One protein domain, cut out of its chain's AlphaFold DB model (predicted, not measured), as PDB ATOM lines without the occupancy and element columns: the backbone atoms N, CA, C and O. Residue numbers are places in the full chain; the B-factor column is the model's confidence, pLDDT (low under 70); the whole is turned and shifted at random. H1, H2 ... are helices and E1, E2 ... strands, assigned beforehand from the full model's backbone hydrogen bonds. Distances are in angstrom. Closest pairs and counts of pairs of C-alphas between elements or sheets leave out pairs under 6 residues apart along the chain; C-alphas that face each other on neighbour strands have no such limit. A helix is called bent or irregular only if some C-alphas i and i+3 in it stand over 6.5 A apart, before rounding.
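Overview. This is residues 2 to 204 of the 211 residues of the protein "Hypothetical protein" of Rotaria socialis (UniProt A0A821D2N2). A closed barrel of six strands, E4, E5, E6, E7, E9 and E8 in ring order, makes the core; E2 pairs with E5 and extends it beyond the ring into a small flap of E1, E2 and E3. H3 packs across the outside of the barrel, H5 and residues 16 to 19 of H1 meet it elsewhere, H4 packs on H5, H2 is off the barrel, and residues 75 to 81 stick out. The printed part has 203 residues with five named helices and nine named strands, in the order H1 H2 E1 H3 E2 E3 E4 E5 E6 H4 H5 E7 E8 E9; the strand pairs are antiparallel, the class mixed. It is compact, with a radius of gyration of the C-alphas of 18.6 A and spans of 58 by 44 by 35 A.

Arrangement. Go round the ring: E4, residues 112 to 116, E5, 122 to 133, E6, 136 to 146, E7, 171 to 182, E9, 198 to 203, E8, 186 to 195, and back to E4. Within hydrogen-bond range you find, in turn, N 113 and O 125 at 2.9 A, N 126 and O 142 at 2.8 A, N 141 and O 179 at 2.8 A, N 172 and O 199 at 2.8 A, N 193 and O 200 at 2.9 A, and N 114 and O 188 at 2.9 A. E4, E5 and E6 form a meander, each strand the antiparallel neighbour of the one before; E5 bends by 92 degrees at residue 126. Beside E2, residues 85 to 92, E1, residues 51 to 56, lies on one side, and E3, residues 95 to 98, and E5 on the other; look at N 53 and O 89, 2.9 A, N 90 and O 97, 3.0 A, and N 87 and O 130, 2.8 A. H3, residues 61 to 74, lies outside the barrel at a height over the sheet of 7.3 A, and its closest C-alphas to E7 are Asn 73 and Ile 180, 7.3 A. H5, residues 159 to 168, is on the barrel, its closest C-alphas to E9 being Phe 168 and Ser 202, 5.9 A; H4, residues 151 to 154, touches H5 at the C-alphas of Ser 152 and Lys 162, 5.1 A. H1, residues 2 to 19, is on the barrel, its closest C-alphas to E8 being Val 16 and Val 193, 6.8 A; H2, residues 26 to 43, is not on it and is apart from H1. Every O i to N i+4 pair is within hydrogen-bond range in H1 and H2, against 6 of 10 in H3 and 4 of 6 in H5; H4 is too short for one.

Along the chain. Find C-alpha 2 at (22.892, 51.734, -20.183), where H1 begins its 25.6 A; H2 is 26.0 A long. Among the strands, E6 measures 29.4 A, E7 25.1 A and E5 24.7 A. H3 and H5 are irregular: C-alphas 65 and 68 are 7.6 A apart, and C-alphas 160 and 163 are 7.1 A apart. E9 ends at C-alpha 203, (23.314, 45.169, -2.103).

Size, cuts and confidence. The two C-alphas farthest apart, those of Phe 3 and Asp 80, are 58.3 A apart. The printed part has no cut, and the link from E3 to E4, 13 residues, is long. The model's pLDDT is under 70 at residues 2 to 47, 75 to 82 and 103 to 109; its mean over the printed part is 75.8.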
ATOM      1  N   ALA A   2      23.139  53.041 -20.821       34.41
ATOM      2  CA  ALA A   2      22.892  51.734 -20.183       34.41
ATOM      3  C   ALA A   2      23.921  50.630 -20.535       34.41
ATOM      4  O   ALA A   2      24.429  49.938 -19.659       34.41
ATOM      5  N   PHE A   3      24.341  50.529 -21.802       31.78
ATOM      6  CA  PHE A   3      25.346  49.537 -22.226       31.78
ATOM      7  C   PHE A   3      26.716  49.711 -21.559       31.78
ATOM      8  O   PHE A   3      27.400  48.738 -21.257       31.78
ATOM      9  N   THR A   4      27.131  50.954 -21.315       35.75
ATOM     10  CA  THR A   4      28.437  51.245 -20.714       35.75
ATOM     11  C   THR A   4      28.415  50.998 -19.208       35.75
ATOM     12  O   THR A   4      29.394  50.490 -18.671       35.75
ATOM     13  N   SER A   5      27.293  51.289 -18.532       38.22
ATOM     14  CA  SER A   5      27.111  50.902 -17.131       38.22
ATOM     15  C   SER A   5      27.059  49.387 -16.989       38.22
ATOM     16  O   SER A   5      27.795  48.860 -16.166       38.22
ATOM     17  N   SER A   6      26.292  48.686 -17.830       37.62
ATOM     18  CA  SER A   6      26.204  47.220 -17.812       37.62
ATOM     19  C   SER A   6      27.576  46.564 -18.018       37.62
ATOM     20  O   SER A   6      27.974  45.719 -17.224       37.62
ATOM     21  N   PHE A   7      28.388  47.053 -18.963       40.59
ATOM     22  CA  PHE A   7      29.757  46.559 -19.153       40.59
ATOM     23  C   PHE A   7      30.674  46.825 -17.946       40.59
ATOM     24  O   PHE A   7      31.472  45.961 -17.573       40.59
ATOM     25  N   CYS A   8      30.576  47.999 -17.311       42.53
ATOM     26  CA  CYS A   8      31.345  48.315 -16.104       42.53
ATOM     27  C   CYS A   8      30.903  47.464 -14.903       42.53
ATOM     28  O   CYS A   8      31.761  46.962 -14.175       42.53
ATOM     29  N   PHE A   9      29.595  47.248 -14.731       47.59
ATOM     30  CA  PHE A   9      29.030  46.359 -13.715       47.59
ATOM     31  C   PHE A   9      29.449  44.910 -13.958       47.59
ATOM     32  O   PHE A   9      29.980  44.274 -13.052       47.59
ATOM     33  N   GLU A  10      29.326  44.404 -15.184       45.31
ATOM     34  CA  GLU A  10      29.799  43.071 -15.557       45.31
ATOM     35  C   GLU A  10      31.305  42.916 -15.354       45.31
ATOM     36  O   GLU A  10      31.749  41.879 -14.869       45.31
ATOM     37  N   SER A  11      32.107  43.924 -15.695       42.28
ATOM     38  CA  SER A  11      33.562  43.880 -15.515       42.28
ATOM     39  C   SER A  11      33.946  43.884 -14.034       42.28
ATOM     40  O   SER A  11      34.815  43.108 -13.633       42.28
ATOM     41  N   ALA A  12      33.262  44.680 -13.206       45.97
ATOM     42  CA  ALA A  12      33.445  44.693 -11.755       45.97
ATOM     43  C   ALA A  12      33.001  43.363 -11.124       45.97
ATOM     44  O   ALA A  12      33.758  42.752 -10.368       45.97
ATOM     45  N   ILE A  13      31.831  42.848 -11.511       52.41
ATOM     46  CA  ILE A  13      31.322  41.539 -11.090       52.41
ATOM     47  C   ILE A  13      32.268  40.425 -11.547       52.41
ATOM     48  O   ILE A  13      32.556  39.531 -10.761       52.41
ATOM     49  N   ARG A  14      32.810  40.462 -12.771       48.88
ATOM     50  CA  ARG A  14      33.794  39.481 -13.266       48.88
ATOM     51  C   ARG A  14      35.116  39.576 -12.513       48.88
ATOM     52  O   ARG A  14      35.683  38.534 -12.196       48.88
ATOM     53  N   HIS A  15      35.591  40.778 -12.188       49.28
ATOM     54  CA  HIS A  15      36.792  40.973 -11.371       49.28
ATOM     55  C   HIS A  15      36.603  40.383  -9.964       49.28
ATOM     56  O   HIS A  15      37.431  39.600  -9.497       49.28
ATOM     57  N   VAL A  16      35.465  40.675  -9.333       44.69
ATOM     58  CA  VAL A  16      35.032  40.112  -8.046       44.69
ATOM     59  C   VAL A  16      34.888  38.586  -8.115       44.69
ATOM     60  O   VAL A  16      35.415  37.866  -7.272       44.69
ATOM     61  N   LYS A  17      34.230  38.067  -9.155       48.09
ATOM     62  CA  LYS A  17      33.968  36.637  -9.374       48.09
ATOM     63  C   LYS A  17      35.251  35.852  -9.640       48.09
ATOM     64  O   LYS A  17      35.382  34.736  -9.149       48.09
ATOM     65  N   LYS A  18      36.216  36.444 -10.353       50.78
ATOM     66  CA  LYS A  18      37.552  35.866 -10.576       50.78
ATOM     67  C   LYS A  18      38.347  35.759  -9.268       50.78
ATOM     68  O   LYS A  18      39.133  34.829  -9.125       50.78
ATOM     69  N   LYS A  19      38.103  36.655  -8.302       45.66
ATOM     70  CA  LYS A  19      38.661  36.574  -6.941       45.66
ATOM     71  C   LYS A  19      37.883  35.643  -5.996       45.66
ATOM     72  O   LYS A  19      38.437  35.225  -4.988       45.66
ATOM     73  N   ALA A  20      36.642  35.274  -6.324       42.34
ATOM     74  CA  ALA A  20      35.730  34.496  -5.474       42.34
ATOM     75  C   ALA A  20      35.436  33.076  -6.016       42.34
ATOM     76  O   ALA A  20      34.289  32.622  -5.998       42.34
ATOM     77  N   HIS A  21      36.450  32.380  -6.544       34.97
ATOM     78  CA  HIS A  21      36.332  31.065  -7.195       34.97
ATOM     79  C   HIS A  21      35.684  29.995  -6.274       34.97
ATOM     80  O   HIS A  21      36.373  29.283  -5.553       34.97
ATOM     81  N   GLY A  22      34.347  29.864  -6.295       41.59
ATOM     82  CA  GLY A  22      33.630  28.825  -5.528       41.59
ATOM     83  C   GLY A  22      32.088  28.819  -5.553       41.59
ATOM     84  O   GLY A  22      31.478  27.898  -5.023       41.59
ATOM     85  N   THR A  23      31.404  29.790  -6.165       49.69
ATOM     86  CA  THR A  23      29.973  30.057  -5.887       49.69
ATOM     87  C   THR A  23      28.979  29.618  -6.977       49.69
ATOM     88  O   THR A  23      28.011  30.319  -7.270       49.69
ATOM     89  N   LYS A  24      29.150  28.421  -7.561       44.06
ATOM     90  CA  LYS A  24      28.234  27.866  -8.593       44.06
ATOM     91  C   LYS A  24      26.755  27.760  -8.154       44.06
ATOM     92  O   LYS A  24      25.885  27.738  -9.013       44.06
ATOM     93  N   HIS A  25      26.456  27.746  -6.852       48.16
ATOM     94  CA  HIS A  25      25.091  27.584  -6.317       48.16
ATOM     95  C   HIS A  25      24.353  28.890  -5.981       48.16
ATOM     96  O   HIS A  25      23.145  28.865  -5.753       48.16
ATOM     97  N   LEU A  26      25.044  30.035  -5.958       48.22
ATOM     98  CA  LEU A  26      24.430  31.317  -5.590       48.22
ATOM     99  C   LEU A  26      23.530  31.862  -6.705       48.22
ATOM    100  O   LEU A  26      22.438  32.329  -6.410       48.22
ATOM    101  N   GLY A  27      23.928  31.720  -7.974       40.88
ATOM    102  CA  GLY A  27      23.125  32.165  -9.123       40.88
ATOM    103  C   GLY A  27      21.756  31.481  -9.205       40.88
ATOM    104  O   GLY A  27      20.737  32.153  -9.331       40.88
ATOM    105  N   SER A  28      21.707  30.158  -9.028       41.44
ATOM    106  CA  SER A  28      20.451  29.392  -9.057       41.44
ATOM    107  C   SER A  28      19.525  29.728  -7.889       41.44
ATOM    108  O   SER A  28      18.314  29.804  -8.064       41.44
ATOM    109  N   GLN A  29      20.078  29.982  -6.699       42.72
ATOM    110  CA  GLN A  29      19.277  30.463  -5.573       42.72
ATOM    111  C   GLN A  29      18.762  31.881  -5.825       42.72
ATOM    112  O   GLN A  29      17.652  32.204  -5.416       42.72
ATOM    113  N   ILE A  30      19.549  32.734  -6.490       46.62
ATOM    114  CA  ILE A  30      19.119  34.089  -6.832       46.62
ATOM    115  C   ILE A  30      17.921  34.065  -7.781       46.62
ATOM    116  O   ILE A  30      16.909  34.688  -7.468       46.62
ATOM    117  N   SER A  31      18.018  33.275  -8.852       38.34
ATOM    118  CA  SER A  31      16.952  33.065  -9.838       38.34
ATOM    119  C   SER A  31      15.699  32.423  -9.229       38.34
ATOM    120  O   SER A  31      14.603  32.918  -9.450       38.34
ATOM    121  N   PHE A  32      15.829  31.417  -8.359       43.94
ATOM    122  CA  PHE A  32      14.661  30.800  -7.713       43.94
ATOM    123  C   PHE A  32      13.867  31.780  -6.830       43.94
ATOM    124  O   PHE A  32      12.638  31.779  -6.827       43.94
ATOM    125  N   TRP A  33      14.563  32.639  -6.077       46.78
ATOM    126  CA  TRP A  33      13.898  33.679  -5.282       46.78
ATOM    127  C   TRP A  33      13.227  34.736  -6.165       46.78
ATOM    128  O   TRP A  33      12.172  35.239  -5.785       46.78
ATOM    129  N   TYR A  34      13.805  35.024  -7.335       47.75
ATOM    130  CA  TYR A  34      13.228  35.935  -8.321       47.75
ATOM    131  C   TYR A  34      11.915  35.404  -8.898       47.75
ATOM    132  O   TYR A  34      10.921  36.128  -8.930       47.75
ATOM    133  N   ASP A  35      11.882  34.123  -9.265       45.66
ATOM    134  CA  ASP A  35      10.685  33.494  -9.822       45.66
ATOM    135  C   ASP A  35       9.536  33.489  -8.805       45.66
ATOM    136  O   ASP A  35       8.401  33.825  -9.139       45.66
ATOM    137  N   ILE A  36       9.826  33.185  -7.534       49.88
ATOM    138  CA  ILE A  36       8.819  33.230  -6.463       49.88
ATOM    139  C   ILE A  36       8.284  34.651  -6.263       49.88
ATOM    140  O   ILE A  36       7.071  34.836  -6.169       49.88
ATOM    141  N   GLU A  37       9.160  35.653  -6.191       48.59
ATOM    142  CA  GLU A  37       8.755  37.044  -5.963       48.59
ATOM    143  C   GLU A  37       7.927  37.593  -7.136       48.59
ATOM    144  O   GLU A  37       6.861  38.174  -6.923       48.59
ATOM    145  N   SER A  38       8.346  37.309  -8.372       49.03
ATOM    146  CA  SER A  38       7.616  37.657  -9.596       49.03
ATOM    147  C   SER A  38       6.221  37.021  -9.646       49.03
ATOM    148  O   SER A  38       5.233  37.708  -9.921       49.03
ATOM    149  N   ILE A  39       6.101  35.731  -9.297       55.19
ATOM    150  CA  ILE A  39       4.814  35.010  -9.254       55.19
ATOM    151  C   ILE A  39       3.863  35.619  -8.218       55.19
ATOM    152  O   ILE A  39       2.662  35.717  -8.457       55.19
ATOM    153  N   VAL A  40       4.371  36.044  -7.064       51.47
ATOM    154  CA  VAL A  40       3.547  36.648  -6.004       51.47
ATOM    155  C   VAL A  40       3.056  38.034  -6.421       51.47
ATOM    156  O   VAL A  40       1.872  38.338  -6.251       51.47
ATOM    157  N   ILE A  41       3.945  38.858  -6.987       54.62
ATOM    158  CA  ILE A  41       3.606  40.202  -7.477       54.62
ATOM    159  C   ILE A  41       2.538  40.103  -8.574       54.62
ATOM    160  O   ILE A  41       1.538  40.822  -8.532       54.62
ATOM    161  N   THR A  42       2.702  39.170  -9.514       56.34
ATOM    162  CA  THR A  42       1.745  38.959 -10.613       56.34
ATOM    163  C   THR A  42       0.422  38.346 -10.155       56.34
ATOM    164  O   THR A  42      -0.619  38.669 -10.726       56.34
ATOM    165  N   LYS A  43       0.411  37.516  -9.101       54.81
ATOM    166  CA  LYS A  43      -0.819  36.869  -8.604       54.81
ATOM    167  C   LYS A  43      -1.647  37.706  -7.624       54.81
ATOM    168  O   LYS A  43      -2.685  37.216  -7.184       54.81
ATOM    169  N   LYS A  44      -1.243  38.940  -7.280       52.91
ATOM    170  CA  LYS A  44      -1.898  39.767  -6.237       52.91
ATOM    171  C   LYS A  44      -2.131  38.993  -4.925       52.91
ATOM    172  O   LYS A  44      -3.101  39.243  -4.216       52.91
ATOM    173  N   SER A  45      -1.272  38.025  -4.606       57.41
ATOM    174  CA  SER A  45      -1.378  37.290  -3.342       57.41
ATOM    175  C   SER A  45      -0.891  38.176  -2.203       57.41
ATOM    176  O   SER A  45       0.165  38.803  -2.337       57.41
ATOM    177  N   GLU A  46      -1.623  38.204  -1.089       57.72
ATOM    178  CA  GLU A  46      -1.162  38.901   0.108       57.72
ATOM    179  C   GLU A  46       0.213  38.352   0.512       57.72
ATOM    180  O   GLU A  46       0.397  37.131   0.607       57.72
ATOM    181  N   PRO A  47       1.219  39.222   0.692       59.47
ATOM    182  CA  PRO A  47       2.534  38.756   1.074       59.47
ATOM    183  C   PRO A  47       2.467  38.129   2.478       59.47
ATOM    184  O   PRO A  47       1.736  38.629   3.336       59.47
ATOM    185  N   PRO A  48       3.245  37.063   2.746       70.56
ATOM    186  CA  PRO A  48       3.297  36.452   4.061       70.56
ATOM    187  C   PRO A  48       3.664  37.489   5.123       70.56
ATOM    188  O   PRO A  48       4.456  38.404   4.870       70.56
ATOM    189  N   SER A  49       3.106  37.327   6.320       81.81
ATOM    190  CA  SER A  49       3.387  38.214   7.444       81.81
ATOM    191  C   SER A  49       4.864  38.170   7.851       81.81
ATOM    192  O   SER A  49       5.613  37.240   7.533       81.81
ATOM    193  N   ARG A  50       5.288  39.214   8.566       88.00
ATOM    194  CA  ARG A  50       6.599  39.287   9.213       88.00
ATOM    195  C   ARG A  50       6.589  38.437  10.472       88.00
ATOM    196  O   ARG A  50       5.650  38.544  11.253       88.00
ATOM    197  N   PHE A  51       7.631  37.642  10.696       89.06
ATOM    198  CA  PHE A  51       7.771  36.883  11.941       89.06
ATOM    199  C   PHE A  51       9.217  36.484  12.237       89.06
ATOM    200  O   PHE A  51      10.083  36.450  11.358       89.06
ATOM    201  N   LEU A  52       9.473  36.171  13.505       88.12
ATOM    202  CA  LEU A  52      10.762  35.707  14.005       88.12
ATOM    203  C   LEU A  52      10.785  34.179  14.108       88.12
ATOM    204  O   LEU A  52       9.761  33.537  14.334       88.12
ATOM    205  N   ILE A  53      11.957  33.582  13.892       86.94
ATOM    206  CA  ILE A  53      12.131  32.125  13.841       86.94
ATOM    207  C   ILE A  53      13.397  31.743  14.610       86.94
ATOM    208  O   ILE A  53      14.394  32.462  14.578       86.94
ATOM    209  N   ASN A  54      13.381  30.560  15.230       87.50
ATOM    210  CA  ASN A  54      14.473  30.006  16.033       87.50
ATOM    211  C   ASN A  54      14.770  30.858  17.265       87.50
ATOM    212  O   ASN A  54      15.795  31.537  17.321       87.50
ATOM    213  N   GLU A  55      13.857  30.797  18.230       90.12
ATOM    214  CA  GLU A  55      14.028  31.426  19.534       90.12
ATOM    215  C   GLU A  55      15.268  30.875  20.255       90.12
ATOM    216  O   GLU A  55      15.548  29.673  20.218       90.12
ATOM    217  N   ILE A  56      16.009  31.759  20.918       88.75
ATOM    218  CA  ILE A  56      17.154  31.432  21.762       88.75
ATOM    219  C   ILE A  56      16.957  32.040  23.146       88.75
ATOM    220  O   ILE A  56      16.441  33.144  23.311       88.75
ATOM    221  N   LYS A  57      17.407  31.312  24.166       83.69
ATOM    222  CA  LYS A  57      17.370  31.791  25.549       83.69
ATOM    223  C   LYS A  57      18.474  32.828  25.770       83.69
ATOM    224  O   LYS A  57      19.595  32.618  25.309       83.69
ATOM    225  N   LEU A  58      18.199  33.868  26.560       75.62
ATOM    226  CA  LEU A  58      19.181  34.897  26.953       75.62
ATOM    227  C   LEU A  58      20.470  34.297  27.550       75.62
ATOM    228  O   LEU A  58      21.574  34.772  27.300       75.62
ATOM    229  N   ASN A  59      20.338  33.200  28.299       75.88
ATOM    230  CA  ASN A  59      21.466  32.522  28.942       75.88
ATOM    231  C   ASN A  59      22.248  31.593  28.001       75.88
ATOM    232  O   ASN A  59      23.178  30.925  28.450       75.88
ATOM    233  N   SER A  60      21.891  31.535  26.716       83.25
ATOM    234  CA  SER A  60      22.594  30.710  25.737       83.25
ATOM    235  C   SER A  60      24.062  31.121  25.624       83.25
ATOM    236  O   SER A  60      24.389  32.306  25.527       83.25
ATOM    237  N   SER A  61      24.959  30.134  25.595       84.94
ATOM    238  CA  SER A  61      26.403  30.355  25.467       84.94
ATOM    239  C   SER A  61      26.782  31.037  24.152       84.94
ATOM    240  O   SER A  61      27.759  31.781  24.115       84.94
ATOM    241  N   ILE A  62      25.976  30.863  23.099       83.75
ATOM    242  CA  ILE A  62      26.183  31.495  21.788       83.75
ATOM    243  C   ILE A  62      26.120  33.030  21.849       83.75
ATOM    244  O   ILE A  62      26.692  33.712  21.007       83.75
ATOM    245  N   LEU A  63      25.456  33.580  22.873       83.69
ATOM    246  CA  LEU A  63      25.346  35.019  23.095       83.69
ATOM    247  C   LEU A  63      26.513  35.589  23.901       83.69
ATOM    248  O   LEU A  63      26.670  36.807  23.931       83.69
ATOM    249  N   ASN A  64      27.342  34.750  24.538       85.25
ATOM    250  CA  ASN A  64      28.434  35.196  25.409       85.25
ATOM    251  C   ASN A  64      29.333  36.279  24.782       85.25
ATOM    252  O   ASN A  64      29.588  37.261  25.480       85.25
ATOM    253  N   PRO A  65      29.750  36.182  23.501       86.50
ATOM    254  CA  PRO A  65      30.590  37.211  22.882       86.50
ATOM    255  C   PRO A  65      29.917  38.588  22.807       86.50
ATOM    256  O   PRO A  65      30.589  39.614  22.819       86.50
ATOM    257  N   TYR A  66      28.583  38.619  22.769       85.81
ATOM    258  CA  TYR A  66      27.790  39.828  22.561       85.81
ATOM    259  C   TYR A  66      27.077  40.308  23.825       85.81
ATOM    260  O   TYR A  66      26.484  41.380  23.798       85.81
ATOM    261  N   LYS A  67      27.145  39.577  24.950       82.31
ATOM    262  CA  LYS A  67      26.434  39.921  26.197       82.31
ATOM    263  C   LYS A  67      26.719  41.338  26.682       82.31
ATOM    264  O   LYS A  67      25.789  42.051  27.034       82.31
ATOM    265  N   LYS A  68      27.986  41.761  26.667       83.31
ATOM    266  CA  LYS A  68      28.362  43.126  27.061       83.31
ATOM    267  C   LYS A  68      27.687  44.164  26.161       83.31
ATOM    268  O   LYS A  68      27.058  45.080  26.669       83.31
ATOM    269  N   LYS A  69      27.754  43.972  24.841       84.81
ATOM    270  CA  LYS A  69      27.149  44.869  23.846       84.81
ATOM    271  C   LYS A  69      25.626  44.870  23.910       84.81
ATOM    272  O   LYS A  69      25.021  45.928  23.796       84.81
ATOM    273  N   LEU A  70      25.019  43.709  24.134       80.88
ATOM    274  CA  LEU A  70      23.586  43.569  24.362       80.88
ATOM    275  C   LEU A  70      23.170  44.336  25.604       80.88
ATOM    276  O   LEU A  70      22.263  45.142  25.511       80.88
ATOM    277  N   ASN A  71      23.865  44.159  26.725       79.31
ATOM    278  CA  ASN A  71      23.567  44.909  27.937       79.31
ATOM    279  C   ASN A  71      23.772  46.411  27.714       79.31
ATOM    280  O   ASN A  71      22.898  47.177  28.063       79.31
ATOM    281  N   GLU A  72      24.853  46.857  27.072       82.50
ATOM    282  CA  GLU A  72      25.066  48.284  26.767       82.50
ATOM    283  C   GLU A  72      23.932  48.882  25.917       82.50
ATOM    284  O   GLU A  72      23.447  49.969  26.220       82.50
ATOM    285  N   ASN A  73      23.471  48.162  24.890       76.56
ATOM    286  CA  ASN A  73      22.428  48.640  23.979       76.56
ATOM    287  C   ASN A  73      21.003  48.458  24.536       76.56
ATOM    288  O   ASN A  73      20.111  49.232  24.200       76.56
ATOM    289  N   LEU A  74      20.776  47.456  25.392       74.56
ATOM    290  CA  LEU A  74      19.474  47.145  25.998       74.56
ATOM    291  C   LEU A  74      19.296  47.772  27.387       74.56
ATOM    292  O   LEU A  74      18.162  47.932  27.812       74.56
ATOM    293  N   ASN A  75      20.362  48.186  28.083       64.06
ATOM    294  CA  ASN A  75      20.281  48.924  29.356       64.06
ATOM    295  C   ASN A  75      19.626  50.305  29.187       64.06
ATOM    296  O   ASN A  75      19.263  50.929  30.176       64.06
ATOM    297  N   ILE A  76      19.439  50.773  27.950       51.44
ATOM    298  CA  ILE A  76      18.609  51.944  27.636       51.44
ATOM    299  C   ILE A  76      17.108  51.624  27.812       51.44
ATOM    300  O   ILE A  76      16.306  52.518  28.051       51.44
ATOM    301  N   LEU A  77      16.717  50.348  27.780       50.72
ATOM    302  CA  LEU A  77      15.340  49.872  27.949       50.72
ATOM    303  C   LEU A  77      15.041  49.500  29.413       50.72
ATOM    304  O   LEU A  77      14.405  48.479  29.660       50.72
ATOM    305  N   GLN A  78      15.508  50.300  30.384       48.62
ATOM    306  CA  GLN A  78      15.217  50.158  31.825       48.62
ATOM    307  C   GLN A  78      13.722  50.361  32.159       48.62
ATOM    308  O   GLN A  78      13.335  51.262  32.894       48.62
ATOM    309  N   HIS A  79      12.880  49.465  31.659       45.97
ATOM    310  CA  HIS A  79      11.554  49.190  32.178       45.97
ATOM    311  C   HIS A  79      11.443  47.678  32.376       45.97
ATOM    312  O   HIS A  79      11.477  46.903  31.422       45.97
ATOM    313  N   ASP A  80      11.425  47.286  33.652       45.50
ATOM    314  CA  ASP A  80      10.979  46.006  34.207       45.50
ATOM    315  C   ASP A  80      10.929  44.826  33.243       45.50
ATOM    316  O   ASP A  80       9.890  44.587  32.639       45.50
ATOM    317  N   ALA A  81      12.014  44.047  33.163       49.62
ATOM    318  CA  ALA A  81      11.989  42.636  32.752       49.62
ATOM    319  C   ALA A  81      10.999  42.304  31.614       49.62
ATOM    320  O   ALA A  81      10.309  41.278  31.651       49.62
ATOM    321  N   LEU A  82      10.904  43.187  30.612       56.47
ATOM    322  CA  LEU A  82      10.030  42.992  29.470       56.47
ATOM    323  C   LEU A  82      10.468  41.685  28.812       56.47
ATOM    324  O   LEU A  82      11.662  41.381  28.760       56.47
ATOM    325  N   LYS A  83       9.494  40.876  28.380       74.56
ATOM    326  CA  LYS A  83       9.697  39.550  27.776       74.56
ATOM    327  C   LYS A  83      10.420  39.679  26.431       74.56
ATOM    328  O   LYS A  83       9.828  39.452  25.382       74.56
ATOM    329  N   ILE A  84      11.690  40.072  26.458       82.94
ATOM    330  CA  ILE A  84      12.550  40.117  25.289       82.94
ATOM    331  C   ILE A  84      12.856  38.672  24.931       82.94
ATOM    332  O   ILE A  84      13.525  37.950  25.676       82.94
ATOM    333  N   GLN A  85      12.348  38.253  23.782       87.75
ATOM    334  CA  GLN A  85      12.669  36.961  23.200       87.75
ATOM    335  C   GLN A  85      13.664  37.186  22.073       87.75
ATOM    336  O   GLN A  85      13.474  38.062  21.230       87.75
ATOM    337  N   PHE A  86      14.741  36.410  22.071       91.00
ATOM    338  CA  PHE A  86      15.803  36.509  21.078       91.00
ATOM    339  C   PHE A  86      15.615  35.442  20.012       91.00
ATOM    340  O   PHE A  86      15.166  34.341  20.312       91.00
ATOM    341  N   TYR A  87      16.007  35.736  18.778       93.00
ATOM    342  CA  TYR A  87      15.812  34.854  17.635       93.00
ATOM    343  C   TYR A  87      17.011  34.900  16.689       93.00
ATOM    344  O   TYR A  87      17.687  35.922  16.544       93.00
ATOM    345  N   LEU A  88      17.260  33.784  16.006       91.12
ATOM    346  CA  LEU A  88      18.352  33.667  15.031       91.12
ATOM    347  C   LEU A  88      17.944  34.083  13.617       91.12
ATOM    348  O   LEU A  88      18.799  34.243  12.746       91.12
ATOM    349  N   ARG A  89      16.641  34.191  13.345       91.38
ATOM    350  CA  ARG A  89      16.123  34.457  12.003       91.38
ATOM    351  C   ARG A  89      14.923  35.384  12.038       91.38
ATOM    352  O   ARG A  89      14.081  35.293  12.927       91.38
ATOM    353  N   PHE A  90      14.816  36.193  10.995       91.19
ATOM    354  CA  PHE A  90      13.674  37.050  10.721       91.19
ATOM    355  C   PHE A  90      13.188  36.780   9.305       91.19
ATOM    356  O   PHE A  90      13.985  36.729   8.368       91.19
ATOM    357  N   LYS A  91      11.885  36.583   9.141       88.25
ATOM    358  CA  LYS A  91      11.262  36.434   7.833       88.25
ATOM    359  C   LYS A  91      10.441  37.677   7.539       88.25
ATOM    360  O   LYS A  91       9.459  37.938   8.228       88.25
ATOM    361  N   ASP A  92      10.855  38.423   6.517       85.62
ATOM    362  CA  ASP A  92      10.071  39.507   5.933       85.62
ATOM    363  C   ASP A  92       9.501  39.026   4.602       85.62
ATOM    364  O   ASP A  92      10.227  38.880   3.613       85.62
ATOM    365  N   LYS A  93       8.202  38.719   4.588       83.38
ATOM    366  CA  LYS A  93       7.518  38.156   3.423       83.38
ATOM    367  C   LYS A  93       8.231  36.882   2.942       83.38
ATOM    368  O   LYS A  93       8.248  35.862   3.635       83.38
ATOM    369  N   PHE A  94       8.840  36.923   1.760       75.88
ATOM    370  CA  PHE A  94       9.550  35.794   1.153       75.88
ATOM    371  C   PHE A  94      11.025  35.738   1.553       75.88
ATOM    372  O   PHE A  94      11.668  34.702   1.398       75.88
ATOM    373  N   VAL A  95      11.570  36.810   2.125       79.06
ATOM    374  CA  VAL A  95      12.994  36.916   2.422       79.06
ATOM    375  C   VAL A  95      13.261  36.471   3.855       79.06
ATOM    376  O   VAL A  95      12.739  37.027   4.814       79.06
ATOM    377  N   THR A  96      14.116  35.459   4.012       84.88
ATOM    378  CA  THR A  96      14.636  35.065   5.334       84.88
ATOM    379  C   THR A  96      16.000  35.695   5.580       84.88
ATOM    380  O   THR A  96      16.949  35.388   4.852       84.88
ATOM    381  N   TYR A  97      16.111  36.522   6.610       88.00
ATOM    382  CA  TYR A  97      17.362  37.054   7.135       88.00
ATOM    383  C   TYR A  97      17.864  36.172   8.277       88.00
ATOM    384  O   TYR A  97      17.074  35.630   9.055       88.00
ATOM    385  N   HIS A  98      19.180  36.023   8.366       90.06
ATOM    386  CA  HIS A  98      19.829  35.199   9.381       90.06
ATOM    387  C   HIS A  98      20.732  36.069  10.237       90.06
ATOM    388  O   HIS A  98      21.252  37.069   9.759       90.06
ATOM    389  N   SER A  99      20.925  35.688  11.490       91.81
ATOM    390  CA  SER A  99      21.971  36.273  12.309       91.81
ATOM    391  C   SER A  99      23.313  35.570  12.093       91.81
ATOM    392  O   SER A  99      23.358  34.427  11.635       91.81
ATOM    393  N   VAL A 100      24.412  36.230  12.465       90.06
ATOM    394  CA  VAL A 100      25.768  35.647  12.504       90.06
ATOM    395  C   VAL A 100      25.813  34.398  13.392       90.06
ATOM    396  O   VAL A 100      26.606  33.493  13.163       90.06
ATOM    397  N   LEU A 101      24.930  34.321  14.389       88.44
ATOM    398  CA  LEU A 101      24.820  33.196  15.319       88.44
ATOM    399  C   LEU A 101      24.095  31.981  14.714       88.44
ATOM    400  O   LEU A 101      23.998  30.935  15.355       88.44
ATOM    401  N   TYR A 102      23.522  32.102  13.514       84.62
ATOM    402  CA  TYR A 102      22.818  31.002  12.869       84.62
ATOM    403  C   TYR A 102      23.798  30.043  12.186       84.62
ATOM    404  O   TYR A 102      24.108  30.175  11.003       84.62
ATOM    405  N   ASP A 103      24.248  29.042  12.935       67.56
ATOM    406  CA  ASP A 103      25.146  28.008  12.430       67.56
ATOM    407  C   ASP A 103      24.370  26.960  11.605       67.56
ATOM    408  O   ASP A 103      23.752  26.028  12.132       67.56
ATOM    409  N   LYS A 104      24.329  27.131  10.277       61.94
ATOM    410  CA  LYS A 104      23.904  26.072   9.347       61.94
ATOM    411  C   LYS A 104      24.897  25.895   8.205       61.94
ATOM    412  O   LYS A 104      25.374  26.853   7.611       61.94
ATOM    413  N   ARG A 105      25.063  24.621   7.826       44.44
ATOM    414  CA  ARG A 105      25.990  24.031   6.837       44.44
ATOM    415  C   ARG A 105      25.988  24.605   5.405       44.44
ATOM    416  O   ARG A 105      26.729  24.094   4.576       44.44
ATOM    417  N   PHE A 106      25.200  25.633   5.085       46.34
ATOM    418  CA  PHE A 106      25.139  26.203   3.735       46.34
ATOM    419  C   PHE A 106      25.434  27.709   3.765       46.34
ATOM    420  O   PHE A 106      24.681  28.505   4.317       46.34
ATOM    421  N   SER A 107      26.565  28.052   3.150       45.62
ATOM    422  CA  SER A 107      27.342  29.299   3.121       45.62
ATOM    423  C   SER A 107      26.660  30.526   2.492       45.62
ATOM    424  O   SER A 107      27.255  31.253   1.697       45.62
ATOM    425  N   CYS A 108      25.402  30.797   2.829       48.56
ATOM    426  CA  CYS A 108      24.790  32.078   2.491       48.56
ATOM    427  C   CYS A 108      25.035  33.078   3.623       48.56
ATOM    428  O   CYS A 108      24.321  33.036   4.627       48.56
ATOM    429  N   ASN A 109      25.994  33.997   3.420       59.50
ATOM    430  CA  ASN A 109      26.237  35.209   4.223       59.50
ATOM    431  C   ASN A 109      24.999  36.122   4.209       59.50
ATOM    432  O   ASN A 109      24.953  37.175   3.589       59.50
ATOM    433  N   SER A 110      23.936  35.661   4.847       71.25
ATOM    434  CA  SER A 110      22.612  36.281   4.871       71.25
ATOM    435  C   SER A 110      22.378  37.086   6.145       71.25
ATOM    436  O   SER A 110      21.258  37.541   6.381       71.25
ATOM    437  N   TYR A 111      23.449  37.246   6.924       87.56
ATOM    438  CA  TYR A 111      23.574  38.164   8.043       87.56
ATOM    439  C   TYR A 111      24.119  39.530   7.628       87.56
ATOM    440  O   TYR A 111      23.890  40.491   8.350       87.56
ATOM    441  N   LEU A 112      24.792  39.646   6.477       91.19
ATOM    442  CA  LEU A 112      25.227  40.935   5.951       91.19
ATOM    443  C   LEU A 112      24.057  41.616   5.238       91.19
ATOM    444  O   LEU A 112      23.489  41.069   4.285       91.19
ATOM    445  N   VAL A 113      23.708  42.819   5.680       94.00
ATOM    446  CA  VAL A 113      22.556  43.562   5.165       94.00
ATOM    447  C   VAL A 113      22.857  45.036   4.959       94.00
ATOM    448  O   VAL A 113      23.797  45.589   5.533       94.00
ATOM    449  N   SER A 114      22.024  45.672   4.143       95.06
ATOM    450  CA  SER A 114      21.842  47.114   4.141       95.06
ATOM    451  C   SER A 114      20.587  47.488   4.926       95.06
ATOM    452  O   SER A 114      19.614  46.728   4.974       95.06
ATOM    453  N   TYR A 115      20.596  48.665   5.537       95.88
ATOM    454  CA  TYR A 115      19.453  49.211   6.262       95.88
ATOM    455  C   TYR A 115      19.398  50.728   6.114       95.88
ATOM    456  O   TYR A 115      20.405  51.370   5.806       95.88
ATOM    457  N   ASN A 116      18.208  51.289   6.316       95.25
ATOM    458  CA  ASN A 116      18.027  52.733   6.380       95.25
ATOM    459  C   ASN A 116      18.271  53.210   7.816       95.25
ATOM    460  O   ASN A 116      17.679  52.665   8.754       95.25
ATOM    461  N   ASP A 117      19.118  54.221   7.982       91.56
ATOM    462  CA  ASP A 117      19.234  54.934   9.255       91.56
ATOM    463  C   ASP A 117      18.075  55.927   9.470       91.56
ATOM    464  O   ASP A 117      17.132  56.008   8.676       91.56
ATOM    465  N   GLN A 118      18.143  56.689  10.565       88.06
ATOM    466  CA  GLN A 118      17.149  57.711  10.920       88.06
ATOM    467  C   GLN A 118      17.043  58.847   9.886       88.06
ATOM    468  O   GLN A 118      16.039  59.553   9.855       88.06
ATOM    469  N   HIS A 119      18.053  59.011   9.028       90.69
ATOM    470  CA  HIS A 119      18.101  60.004   7.955       90.69
ATOM    471  C   HIS A 119      17.847  59.382   6.573       90.69
ATOM    472  O   HIS A 119      18.110  60.019   5.553       90.69
ATOM    473  N   HIS A 120      17.343  58.143   6.526       88.00
ATOM    474  CA  HIS A 120      17.110  57.374   5.301       88.00
ATOM    475  C   HIS A 120      18.363  57.150   4.438       88.00
ATOM    476  O   HIS A 120      18.255  56.870   3.240       88.00
ATOM    477  N   GLN A 121      19.557  57.232   5.027       90.69
ATOM    478  CA  GLN A 121      20.791  56.885   4.334       90.69
ATOM    479  C   GLN A 121      21.047  55.381   4.415       90.69
ATOM    480  O   GLN A 121      20.707  54.712   5.393       90.69
ATOM    481  N   ILE A 122      21.654  54.847   3.353       92.69
ATOM    482  CA  ILE A 122      21.983  53.425   3.258       92.69
ATOM    483  C   ILE A 122      23.245  53.149   4.070       92.69
ATOM    484  O   ILE A 122      24.354  53.543   3.679       92.69
ATOM    485  N   GLN A 123      23.055  52.399   5.146       96.12
ATOM    486  CA  GLN A 123      24.107  51.851   5.988       96.12
ATOM    487  C   GLN A 123      24.238  50.343   5.767       96.12
ATOM    488  O   GLN A 123      23.350  49.703   5.199       96.12
ATOM    489  N   TYR A 124      25.352  49.772   6.223       95.88
ATOM    490  CA  TYR A 124      25.659  48.348   6.089       95.88
ATOM    491  C   TYR A 124      26.036  47.753   7.442       95.88
ATOM    492  O   TYR A 124      26.561  48.450   8.315       95.88
ATOM    493  N   GLY A 125      25.754  46.467   7.638       96.38
ATOM    494  CA  GLY A 125      26.014  45.819   8.916       96.38
ATOM    495  C   GLY A 125      25.802  44.314   8.916       96.38
ATOM    496  O   GLY A 125      25.120  43.766   8.048       96.38
ATOM    497  N   ASN A 126      26.375  43.666   9.926       95.25
ATOM    498  CA  ASN A 126      26.137  42.267  10.243       95.25
ATOM    499  C   ASN A 126      25.043  42.152  11.304       95.25
ATOM    500  O   ASN A 126      25.145  42.727  12.387       95.25
ATOM    501  N   ILE A 127      24.008  41.374  11.010       95.38
ATOM    502  CA  ILE A 127      22.947  41.041  11.958       95.38
ATOM    503  C   ILE A 127      23.516  40.107  13.017       95.38
ATOM    504  O   ILE A 127      23.827  38.950  12.743       95.38
ATOM    505  N   ILE A 128      23.592  40.583  14.251       94.12
ATOM    506  CA  ILE A 128      24.070  39.788  15.382       94.12
ATOM    507  C   ILE A 128      22.958  38.908  15.928       94.12
ATOM    508  O   ILE A 128      23.172  37.725  16.180       94.12
ATOM    509  N   LEU A 129      21.760  39.465  16.089       93.31
ATOM    510  CA  LEU A 129      20.559  38.738  16.481       93.31
ATOM    511  C   LEU A 129      19.308  39.556  16.185       93.31
ATOM    512  O   LEU A 129      19.381  40.766  15.960       93.31
ATOM    513  N   PHE A 130      18.164  38.888  16.261       94.50
ATOM    514  CA  PHE A 130      16.861  39.532  16.283       94.50
ATOM    515  C   PHE A 130      16.229  39.395  17.659       94.50
ATOM    516  O   PHE A 130      16.521  38.443  18.385       94.50
ATOM    517  N   TYR A 131      15.329  40.305  17.998       92.31
ATOM    518  CA  TYR A 131      14.517  40.168  19.197       92.31
ATOM    519  C   TYR A 131      13.133  40.791  19.024       92.31
ATOM    520  O   TYR A 131      12.930  41.646  18.157       92.31
ATOM    521  N   SER A 132      12.181  40.335  19.833       91.25
ATOM    522  CA  SER A 132      10.863  40.954  19.959       91.25
ATOM    523  C   SER A 132      10.757  41.753  21.254       91.25
ATOM    524  O   SER A 132      11.268  41.343  22.295       91.25
ATOM    525  N   LEU A 133      10.084  42.897  21.178       87.62
ATOM    526  CA  LEU A 133       9.719  43.727  22.321       87.62
ATOM    527  C   LEU A 133       8.365  44.369  22.019       87.62
ATOM    528  O   LEU A 133       8.218  44.976  20.964       87.62
ATOM    529  N   GLU A 134       7.378  44.195  22.903       84.50
ATOM    530  CA  GLU A 134       6.038  44.800  22.767       84.50
ATOM    531  C   GLU A 134       5.392  44.574  21.382       84.50
ATOM    532  O   GLU A 134       4.863  45.484  20.751       84.50
ATOM    533  N   ASN A 135       5.459  43.334  20.879       83.38
ATOM    534  CA  ASN A 135       4.976  42.933  19.544       83.38
ATOM    535  C   ASN A 135       5.683  43.607  18.353       83.38
ATOM    536  O   ASN A 135       5.239  43.465  17.214       83.38
ATOM    537  N   GLN A 136       6.802  44.289  18.580       90.12
ATOM    538  CA  GLN A 136       7.663  44.828  17.535       90.12
ATOM    539  C   GLN A 136       8.935  43.995  17.392       90.12
ATOM    540  O   GLN A 136       9.382  43.341  18.336       90.12
ATOM    541  N   TYR A 137       9.514  44.002  16.191       93.69
ATOM    542  CA  TYR A 137      10.704  43.224  15.860       93.69
ATOM    543  C   TYR A 137      11.896  44.137  15.624       93.69
ATOM    544  O   TYR A 137      11.820  45.094  14.850       93.69
ATOM    545  N   TYR A 138      13.011  43.780  16.239       93.94
ATOM    546  CA  TYR A 138      14.246  44.540  16.223       93.94
ATOM    547  C   TYR A 138      15.423  43.657  15.823       93.94
ATOM    548  O   TYR A 138      15.377  42.428  15.922       93.94
ATOM    549  N   SER A 139      16.491  44.305  15.374       94.56
ATOM    550  CA  SER A 139      17.763  43.683  15.039       94.56
ATOM    551  C   SER A 139      18.887  44.433  15.736       94.56
ATOM    552  O   SER A 139      18.968  45.656  15.627       94.56
ATOM    553  N   LEU A 140      19.784  43.693  16.389       94.12
ATOM    554  CA  LEU A 140      21.088  44.216  16.787       94.12
ATOM    555  C   LEU A 140      22.046  44.043  15.610       94.12
ATOM    556  O   LEU A 140      22.233  42.926  15.121       94.12
ATOM    557  N   ILE A 141      22.645  45.137  15.161       95.44
ATOM    558  CA  ILE A 141      23.527  45.169  13.999       95.44
ATOM    559  C   ILE A 141      24.901  45.677  14.414       95.44
ATOM    560  O   ILE A 141      25.000  46.743  15.009       95.44
ATOM    561  N   GLN A 142      25.950  44.939  14.059       95.50
ATOM    562  CA  GLN A 142      27.322  45.443  14.071       95.50
ATOM    563  C   GLN A 142      27.578  46.214  12.778       95.50
ATOM    564  O   GLN A 142      27.289  45.707  11.691       95.50
ATOM    565  N   GLN A 143      28.078  47.439  12.880       96.19
ATOM    566  CA  GLN A 143      28.105  48.360  11.753       96.19
ATOM    567  C   GLN A 143      29.348  48.179  10.873       96.19
ATOM    568  O   GLN A 143      30.427  47.767  11.296       96.19
ATOM    569  N   PHE A 144      29.189  48.503   9.594       96.38
ATOM    570  CA  PHE A 144      30.310  48.770   8.708       96.38
ATOM    571  C   PHE A 144      30.516  50.273   8.601       96.38
ATOM    572  O   PHE A 144      29.569  51.027   8.373       96.38
ATOM    573  N   ARG A 145      31.773  50.701   8.680       95.88
ATOM    574  CA  ARG A 145      32.175  52.077   8.412       95.88
ATOM    575  C   ARG A 145      32.731  52.177   7.001       95.88
ATOM    576  O   ARG A 145      33.635  51.424   6.635       95.88
ATOM    577  N   ARG A 146      32.212  53.119   6.212       94.25
ATOM    578  CA  ARG A 146      32.791  53.441   4.903       94.25
ATOM    579  C   ARG A 146      34.197  53.995   5.095       94.25
ATOM    580  O   ARG A 146      34.434  54.830   5.966       94.25
ATOM    581  N   THR A 147      35.116  53.512   4.277       95.06
ATOM    582  CA  THR A 147      36.482  54.027   4.216       95.06
ATOM    583  C   THR A 147      36.556  55.202   3.239       95.06
ATOM    584  O   THR A 147      35.615  55.461   2.491       95.06
ATOM    585  N   ASN A 148      37.700  55.886   3.209       94.06
ATOM    586  CA  ASN A 148      37.982  56.905   2.193       94.06
ATOM    587  C   ASN A 148      38.480  56.296   0.868       94.06
ATOM    588  O   ASN A 148      38.775  57.036  -0.066       94.06
ATOM    589  N   ILE A 149      38.612  54.967   0.791       93.06
ATOM    590  CA  ILE A 149      39.077  54.268  -0.407       93.06
ATOM    591  C   ILE A 149      37.898  54.092  -1.354       93.06
ATOM    592  O   ILE A 149      36.839  53.593  -0.966       93.06
ATOM    593  N   ARG A 150      38.105  54.464  -2.614       91.00
ATOM    594  CA  ARG A 150      37.108  54.351  -3.674       91.00
ATOM    595  C   ARG A 150      37.479  53.177  -4.564       91.00
ATOM    596  O   ARG A 150      38.629  53.054  -4.984       91.00
ATOM    597  N   ILE A 151      36.523  52.303  -4.867       83.69
ATOM    598  CA  ILE A 151      36.783  51.181  -5.781       83.69
ATOM    599  C   ILE A 151      37.111  51.699  -7.186       83.69
ATOM    600  O   ILE A 151      37.863  51.066  -7.924       83.69
ATOM    601  N   SER A 152      36.582  52.875  -7.542       85.81
ATOM    602  CA  SER A 152      36.855  53.525  -8.816       85.81
ATOM    603  C   SER A 152      38.319  53.891  -9.029       85.81
ATOM    604  O   SER A 152      38.740  53.983 -10.178       85.81
ATOM    605  N   ASP A 153      39.085  54.110  -7.957       88.69
ATOM    606  CA  ASP A 153      40.501  54.497  -8.050       88.69
ATOM    607  C   ASP A 153      41.381  53.323  -8.501       88.69
ATOM    608  O   ASP A 153      42.490  53.507  -8.994       88.69
ATOM    609  N   GLU A 154      40.860  52.104  -8.378       84.81
ATOM    610  CA  GLU A 154      41.547  50.852  -8.703       84.81
ATOM    611  C   GLU A 154      41.160  50.335 -10.097       84.81
ATOM    612  O   GLU A 154      41.634  49.287 -10.543       84.81
ATOM    613  N   LEU A 155      40.280  51.057 -10.797       79.44
ATOM    614  CA  LEU A 155      39.773  50.698 -12.113       79.44
ATOM    615  C   LEU A 155      40.042  51.823 -13.110       79.44
ATOM    616  O   LEU A 155      39.781  52.995 -12.854       79.44
ATOM    617  N   ASN A 156      40.490  51.460 -14.309       83.88
ATOM    618  CA  ASN A 156      40.629  52.418 -15.400       83.88
ATOM    619  C   ASN A 156      39.265  52.641 -16.080       83.88
ATOM    620  O   ASN A 156      38.952  52.001 -17.085       83.88
ATOM    621  N   ILE A 157      38.423  53.492 -15.480       81.69
ATOM    622  CA  ILE A 157      37.071  53.813 -15.963       81.69
ATOM    623  C   ILE A 157      36.872  55.323 -16.179       81.69
ATOM    624  O   ILE A 157      37.498  56.133 -15.492       81.69
ATOM    625  N   PRO A 158      35.966  55.735 -17.091       83.31
ATOM    626  CA  PRO A 158      35.634  57.144 -17.286       83.31
ATOM    627  C   PRO A 158      35.113  57.826 -16.011       83.31
ATOM    628  O   PRO A 158      34.276  57.261 -15.304       83.31
ATOM    629  N   GLU A 159      35.519  59.081 -15.785       89.44
ATOM    630  CA  GLU A 159      35.221  59.860 -14.567       89.44
ATOM    631  C   GLU A 159      33.725  59.894 -14.215       89.44
ATOM    632  O   GLU A 159      33.331  59.720 -13.064       89.44
ATOM    633  N   LYS A 160      32.870  60.005 -15.238       86.50
ATOM    634  CA  LYS A 160      31.407  60.028 -15.091       86.50
ATOM    635  C   LYS A 160      30.813  58.791 -14.403       86.50
ATOM    636  O   LYS A 160      29.694  58.864 -13.907       86.50
ATOM    637  N   PHE A 161      31.524  57.661 -14.387       80.12
ATOM    638  CA  PHE A 161      31.056  56.420 -13.767       80.12
ATOM    639  C   PHE A 161      31.612  56.189 -12.363       80.12
ATOM    640  O   PHE A 161      31.075  55.340 -11.655       80.12
ATOM    641  N   LYS A 162      32.640  56.932 -11.935       83.81
ATOM    642  CA  LYS A 162      33.313  56.690 -10.651       83.81
ATOM    643  C   LYS A 162      32.363  56.830  -9.463       83.81
ATOM    644  O   LYS A 162      32.172  55.876  -8.716       83.81
ATOM    645  N   ASN A 163      31.658  57.960  -9.374       82.94
ATOM    646  CA  ASN A 163      30.689  58.220  -8.299       82.94
ATOM    647  C   ASN A 163      29.567  57.175  -8.243       82.94
ATOM    648  O   ASN A 163      29.135  56.780  -7.162       82.94
ATOM    649  N   ILE A 164      29.099  56.727  -9.412       81.94
ATOM    650  CA  ILE A 164      28.079  55.683  -9.501       81.94
ATOM    651  C   ILE A 164      28.661  54.393  -8.933       81.94
ATOM    652  O   ILE A 164      28.097  53.845  -7.990       81.94
ATOM    653  N   LEU A 165      29.811  53.947  -9.437       78.56
ATOM    654  CA  LEU A 165      30.439  52.707  -9.001       78.56
ATOM    655  C   LEU A 165      30.683  52.680  -7.484       78.56
ATOM    656  O   LEU A 165      30.292  51.716  -6.830       78.56
ATOM    657  N   ASP A 166      31.229  53.754  -6.916       83.56
ATOM    658  CA  ASP A 166      31.489  53.843  -5.474       83.56
ATOM    659  C   ASP A 166      30.213  53.797  -4.626       83.56
ATOM    660  O   ASP A 166      30.240  53.347  -3.481       83.56
ATOM    661  N   SER A 167      29.077  54.238  -5.176       80.69
ATOM    662  CA  SER A 167      27.782  54.145  -4.492       80.69
ATOM    663  C   SER A 167      27.226  52.716  -4.459       80.69
ATOM    664  O   SER A 167      26.508  52.358  -3.524       80.69
ATOM    665  N   PHE A 168      27.561  51.895  -5.460       82.00
ATOM    666  CA  PHE A 168      27.129  50.497  -5.561       82.00
ATOM    667  C   PHE A 168      28.084  49.519  -4.875       82.00
ATOM    668  O   PHE A 168      27.653  48.437  -4.466       82.00
ATOM    669  N   TYR A 169      29.356  49.900  -4.774       85.88
ATOM    670  CA  TYR A 169      30.455  49.075  -4.285       85.88
ATOM    671  C   TYR A 169      31.324  49.829  -3.267       85.88
ATOM    672  O   TYR A 169      32.532  49.989  -3.480       85.88
ATOM    673  N   PRO A 170      30.738  50.341  -2.170       91.88
ATOM    674  CA  PRO A 170      31.514  50.993  -1.128       91.88
ATOM    675  C   PRO A 170      32.554  50.039  -0.527       91.88
ATOM    676  O   PRO A 170      32.269  48.868  -0.251       91.88
ATOM    677  N   ILE A 171      33.752  50.572  -0.274       91.50
ATOM    678  CA  ILE A 171      34.792  49.896   0.503       91.50
ATOM    679  C   ILE A 171      34.596  50.239   1.976       91.50
ATOM    680  O   ILE A 171      34.681  51.403   2.381       91.50
ATOM    681  N   CYS A 172      34.351  49.215   2.779       95.00
ATOM    682  CA  CYS A 172      33.979  49.326   4.177       95.00
ATOM    683  C   CYS A 172      34.904  48.505   5.082       95.00
ATOM    684  O   CYS A 172      35.457  47.482   4.684       95.00
ATOM    685  N   SER A 173      35.021  48.923   6.337       96.25
ATOM    686  CA  SER A 173      35.604  48.136   7.425       96.25
ATOM    687  C   SER A 173      34.525  47.805   8.447       96.25
ATOM    688  O   SER A 173      33.774  48.700   8.841       96.25
ATOM    689  N   LEU A 174      34.464  46.556   8.902       94.75
ATOM    690  CA  LEU A 174      33.643  46.196  10.056       94.75
ATOM    691  C   LEU A 174      34.189  46.934  11.288       94.75
ATOM    692  O   LEU A 174      35.401  46.930  11.509       94.75
ATOM    693  N   ASN A 175      33.323  47.598  12.048       93.50
ATOM    694  CA  ASN A 175      33.709  48.279  13.282       93.50
ATOM    695  C   ASN A 175      33.103  47.572  14.511       93.50
ATOM    696  O   ASN A 175      32.254  46.690  14.387       93.50
ATOM    697  N   ASP A 176      33.547  47.952  15.710       90.69
ATOM    698  CA  ASP A 176      33.010  47.436  16.982       90.69
ATOM    699  C   ASP A 176      31.826  48.271  17.510       90.69
ATOM    700  O   ASP A 176      31.512  48.256  18.710       90.69
ATOM    701  N   GLU A 177      31.168  49.017  16.618       92.69
ATOM    702  CA  GLU A 177      29.965  49.790  16.918       92.69
ATOM    703  C   GLU A 177      28.731  48.943  16.614       92.69
ATOM    704  O   GLU A 177      28.661  48.213  15.622       92.69
ATOM    705  N   PHE A 178      27.752  49.025  17.509       93.38
ATOM    706  CA  PHE A 178      26.524  48.254  17.428       93.38
ATOM    707  C   PHE A 178      25.348  49.210  17.508       93.38
ATOM    708  O   PHE A 178      25.374  50.166  18.280       93.38
ATOM    709  N   ILE A 179      24.316  48.923  16.726       92.94
ATOM    710  CA  ILE A 179      23.088  49.701  16.688       92.94
ATOM    711  C   ILE A 179      21.879  48.777  16.736       92.94
ATOM    712  O   ILE A 179      21.890  47.666  16.201       92.94
ATOM    713  N   ILE A 180      20.819  49.260  17.371       92.69
ATOM    714  CA  ILE A 180      19.498  48.653  17.314       92.69
ATOM    715  C   ILE A 180      18.697  49.344  16.217       92.69
ATOM    716  O   ILE A 180      18.555  50.566  16.214       92.69
ATOM    717  N   ILE A 181      18.111  48.551  15.323       93.94
ATOM    718  CA  ILE A 181      17.120  49.038  14.363       93.94
ATOM    719  C   ILE A 181      15.848  48.201  14.440       93.94
ATOM    720  O   ILE A 181      15.881  47.032  14.830       93.94
ATOM    721  N   GLN A 182      14.726  48.766  14.001       94.25
ATOM    722  CA  GLN A 182      13.554  47.954  13.688       94.25
ATOM    723  C   GLN A 182      13.890  47.001  12.536       94.25
ATOM    724  O   GLN A 182      14.468  47.410  11.529       94.25
ATOM    725  N   ALA A 183      13.499  45.731  12.652       94.56
ATOM    726  CA  ALA A 183      13.794  44.715  11.641       94.56
ATOM    727  C   ALA A 183      13.181  45.066  10.270       94.56
ATOM    728  O   ALA A 183      13.731  44.706   9.233       94.56
ATOM    729  N   GLY A 184      12.086  45.836  10.257       91.88
ATOM    730  CA  GLY A 184      11.471  46.362   9.036       91.88
ATOM    731  C   GLY A 184      12.293  47.421   8.287       91.88
ATOM    732  O   GLY A 184      11.963  47.702   7.138       91.88
ATOM    733  N   ASN A 185      13.352  47.978   8.892       94.88
ATOM    734  CA  ASN A 185      14.264  48.926   8.235       94.88
ATOM    735  C   ASN A 185      15.400  48.231   7.469       94.88
ATOM    736  O   ASN A 185      16.189  48.906   6.801       94.88
ATOM    737  N   ILE A 186      15.498  46.900   7.557       94.38
ATOM    738  CA  ILE A 186      16.422  46.113   6.742       94.38
ATOM    739  C   ILE A 186      15.960  46.198   5.286       94.38
ATOM    740  O   ILE A 186      14.830  45.843   4.958       94.38
ATOM    741  N   ARG A 187      16.846  46.670   4.408       91.38
ATOM    742  CA  ARG A 187      16.535  46.945   3.002       91.38
ATOM    743  C   ARG A 187      16.796  45.733   2.127       91.38
ATOM    744  O   ARG A 187      15.925  45.279   1.397       91.38
ATOM    745  N   SER A 188      18.015  45.208   2.197       88.06
ATOM    746  CA  SER A 188      18.458  44.120   1.335       88.06
ATOM    747  C   SER A 188      19.502  43.266   2.031       88.06
ATOM    748  O   SER A 188      20.246  43.726   2.894       88.06
ATOM    749  N   LYS A 189      19.603  42.013   1.591       87.69
ATOM    750  CA  LYS A 189      20.824  41.234   1.795       87.69
ATOM    751  C   LYS A 189      21.946  41.839   0.970       87.69
ATOM    752  O   LYS A 189      21.712  42.357  -0.128       87.69
ATOM    753  N   CYS A 190      23.152  41.707   1.477       85.50
ATOM    754  CA  CYS A 190      24.346  42.195   0.824       85.50
ATOM    755  C   CYS A 190      25.320  41.047   0.572       85.50
ATOM    756  O   CYS A 190      25.254  39.988   1.196       85.50
ATOM    757  N   ILE A 191      26.217  41.277  -0.372       81.75
ATOM    758  CA  ILE A 191      27.400  40.459  -0.601       81.75
ATOM    759  C   ILE A 191      28.620  41.272  -0.184       81.75
ATOM    760  O   ILE A 191      28.659  42.480  -0.419       81.75
ATOM    761  N   SER A 192      29.601  40.615   0.425       81.62
ATOM    762  CA  SER A 192      30.920  41.191   0.661       81.62
ATOM    763  C   SER A 192      31.974  40.436  -0.132       81.62
ATOM    764  O   SER A 192      31.884  39.224  -0.355       81.62
ATOM    765  N   VAL A 193      32.968  41.185  -0.588       80.69
ATOM    766  CA  VAL A 193      34.127  40.673  -1.310       80.69
ATOM    767  C   VAL A 193      35.363  41.226  -0.617       80.69
ATOM    768  O   VAL A 193      35.477  42.450  -0.505       80.69
ATOM    769  N   PRO A 194      36.301  40.374  -0.172       82.06
ATOM    770  CA  PRO A 194      37.542  40.847   0.421       82.06
ATOM    771  C   PRO A 194      38.292  41.796  -0.525       82.06
ATOM    772  O   PRO A 194      38.527  41.479  -1.697       82.06
ATOM    773  N   PHE A 195      38.679  42.961  -0.011       80.69
ATOM    774  CA  PHE A 195      39.413  43.990  -0.736       80.69
ATOM    775  C   PHE A 195      40.549  44.539   0.137       80.69
ATOM    776  O   PHE A 195      40.347  45.419   0.971       80.69
ATOM    777  N   LYS A 196      41.769  44.020  -0.062       87.38
ATOM    778  CA  LYS A 196      42.920  44.275   0.827       87.38
ATOM    779  C   LYS A 196      42.539  43.899   2.274       87.38
ATOM    780  O   LYS A 196      42.100  42.773   2.488       87.38
ATOM    781  N   GLN A 197      42.674  44.811   3.238       89.62
ATOM    782  CA  GLN A 197      42.221  44.646   4.627       89.62
ATOM    783  C   GLN A 197      40.751  45.055   4.874       89.62
ATOM    784  O   GLN A 197      40.315  45.108   6.020       89.62
ATOM    785  N   TYR A 198      40.007  45.393   3.820       92.44
ATOM    786  CA  TYR A 198      38.630  45.889   3.869       92.44
ATOM    787  C   TYR A 198      37.669  44.942   3.143       92.44
ATOM    788  O   TYR A 198      38.072  43.926   2.572       92.44
ATOM    789  N   GLU A 199      36.392  45.307   3.115       86.31
ATOM    790  CA  GLU A 199      35.361  44.618   2.350       86.31
ATOM    791  C   GLU A 199      34.717  45.557   1.332       86.31
ATOM    792  O   GLU A 199      34.291  46.661   1.661       86.31
ATOM    793  N   CYS A 200      34.611  45.104   0.087       86.88
ATOM    794  CA  CYS A 200      33.744  45.720  -0.906       86.88
ATOM    795  C   CYS A 200      32.340  45.139  -0.739       86.88
ATOM    796  O   CYS A 200      32.146  43.934  -0.922       86.88
ATOM    797  N   ILE A 201      31.378  45.978  -0.360       87.62
ATOM    798  CA  ILE A 201      30.007  45.554  -0.065       87.62
ATOM    799  C   ILE A 201      29.089  45.980  -1.200       87.62
ATOM    800  O   ILE A 201      29.204  47.087  -1.712       87.62
ATOM    801  N   SER A 202      28.137  45.129  -1.568       84.81
ATOM    802  CA  SER A 202      27.074  45.507  -2.496       84.81
ATOM    803  C   SER A 202      25.738  44.926  -2.067       84.81
ATOM    804  O   SER A 202      25.660  43.785  -1.604       84.81
ATOM    805  N   GLU A 203      24.668  45.702  -2.231       84.12
ATOM    806  CA  GLU A 203      23.314  45.169  -2.103       84.12
ATOM    807  C   GLU A 203      23.085  44.124  -3.196       84.12
ATOM    808  O   GLU A 203      23.429  44.339  -4.359       84.12
ATOM    809  N   ARG A 204      22.440  43.007  -2.854       73.62
ATOM    810  CA  ARG A 204      21.945  42.056  -3.848       73.62
ATOM    811  C   ARG A 204      20.761  42.685  -4.591       73.62
ATOM    812  O   ARG A 204      19.606  42.422  -4.276       73.62
TER     813      ARG A 204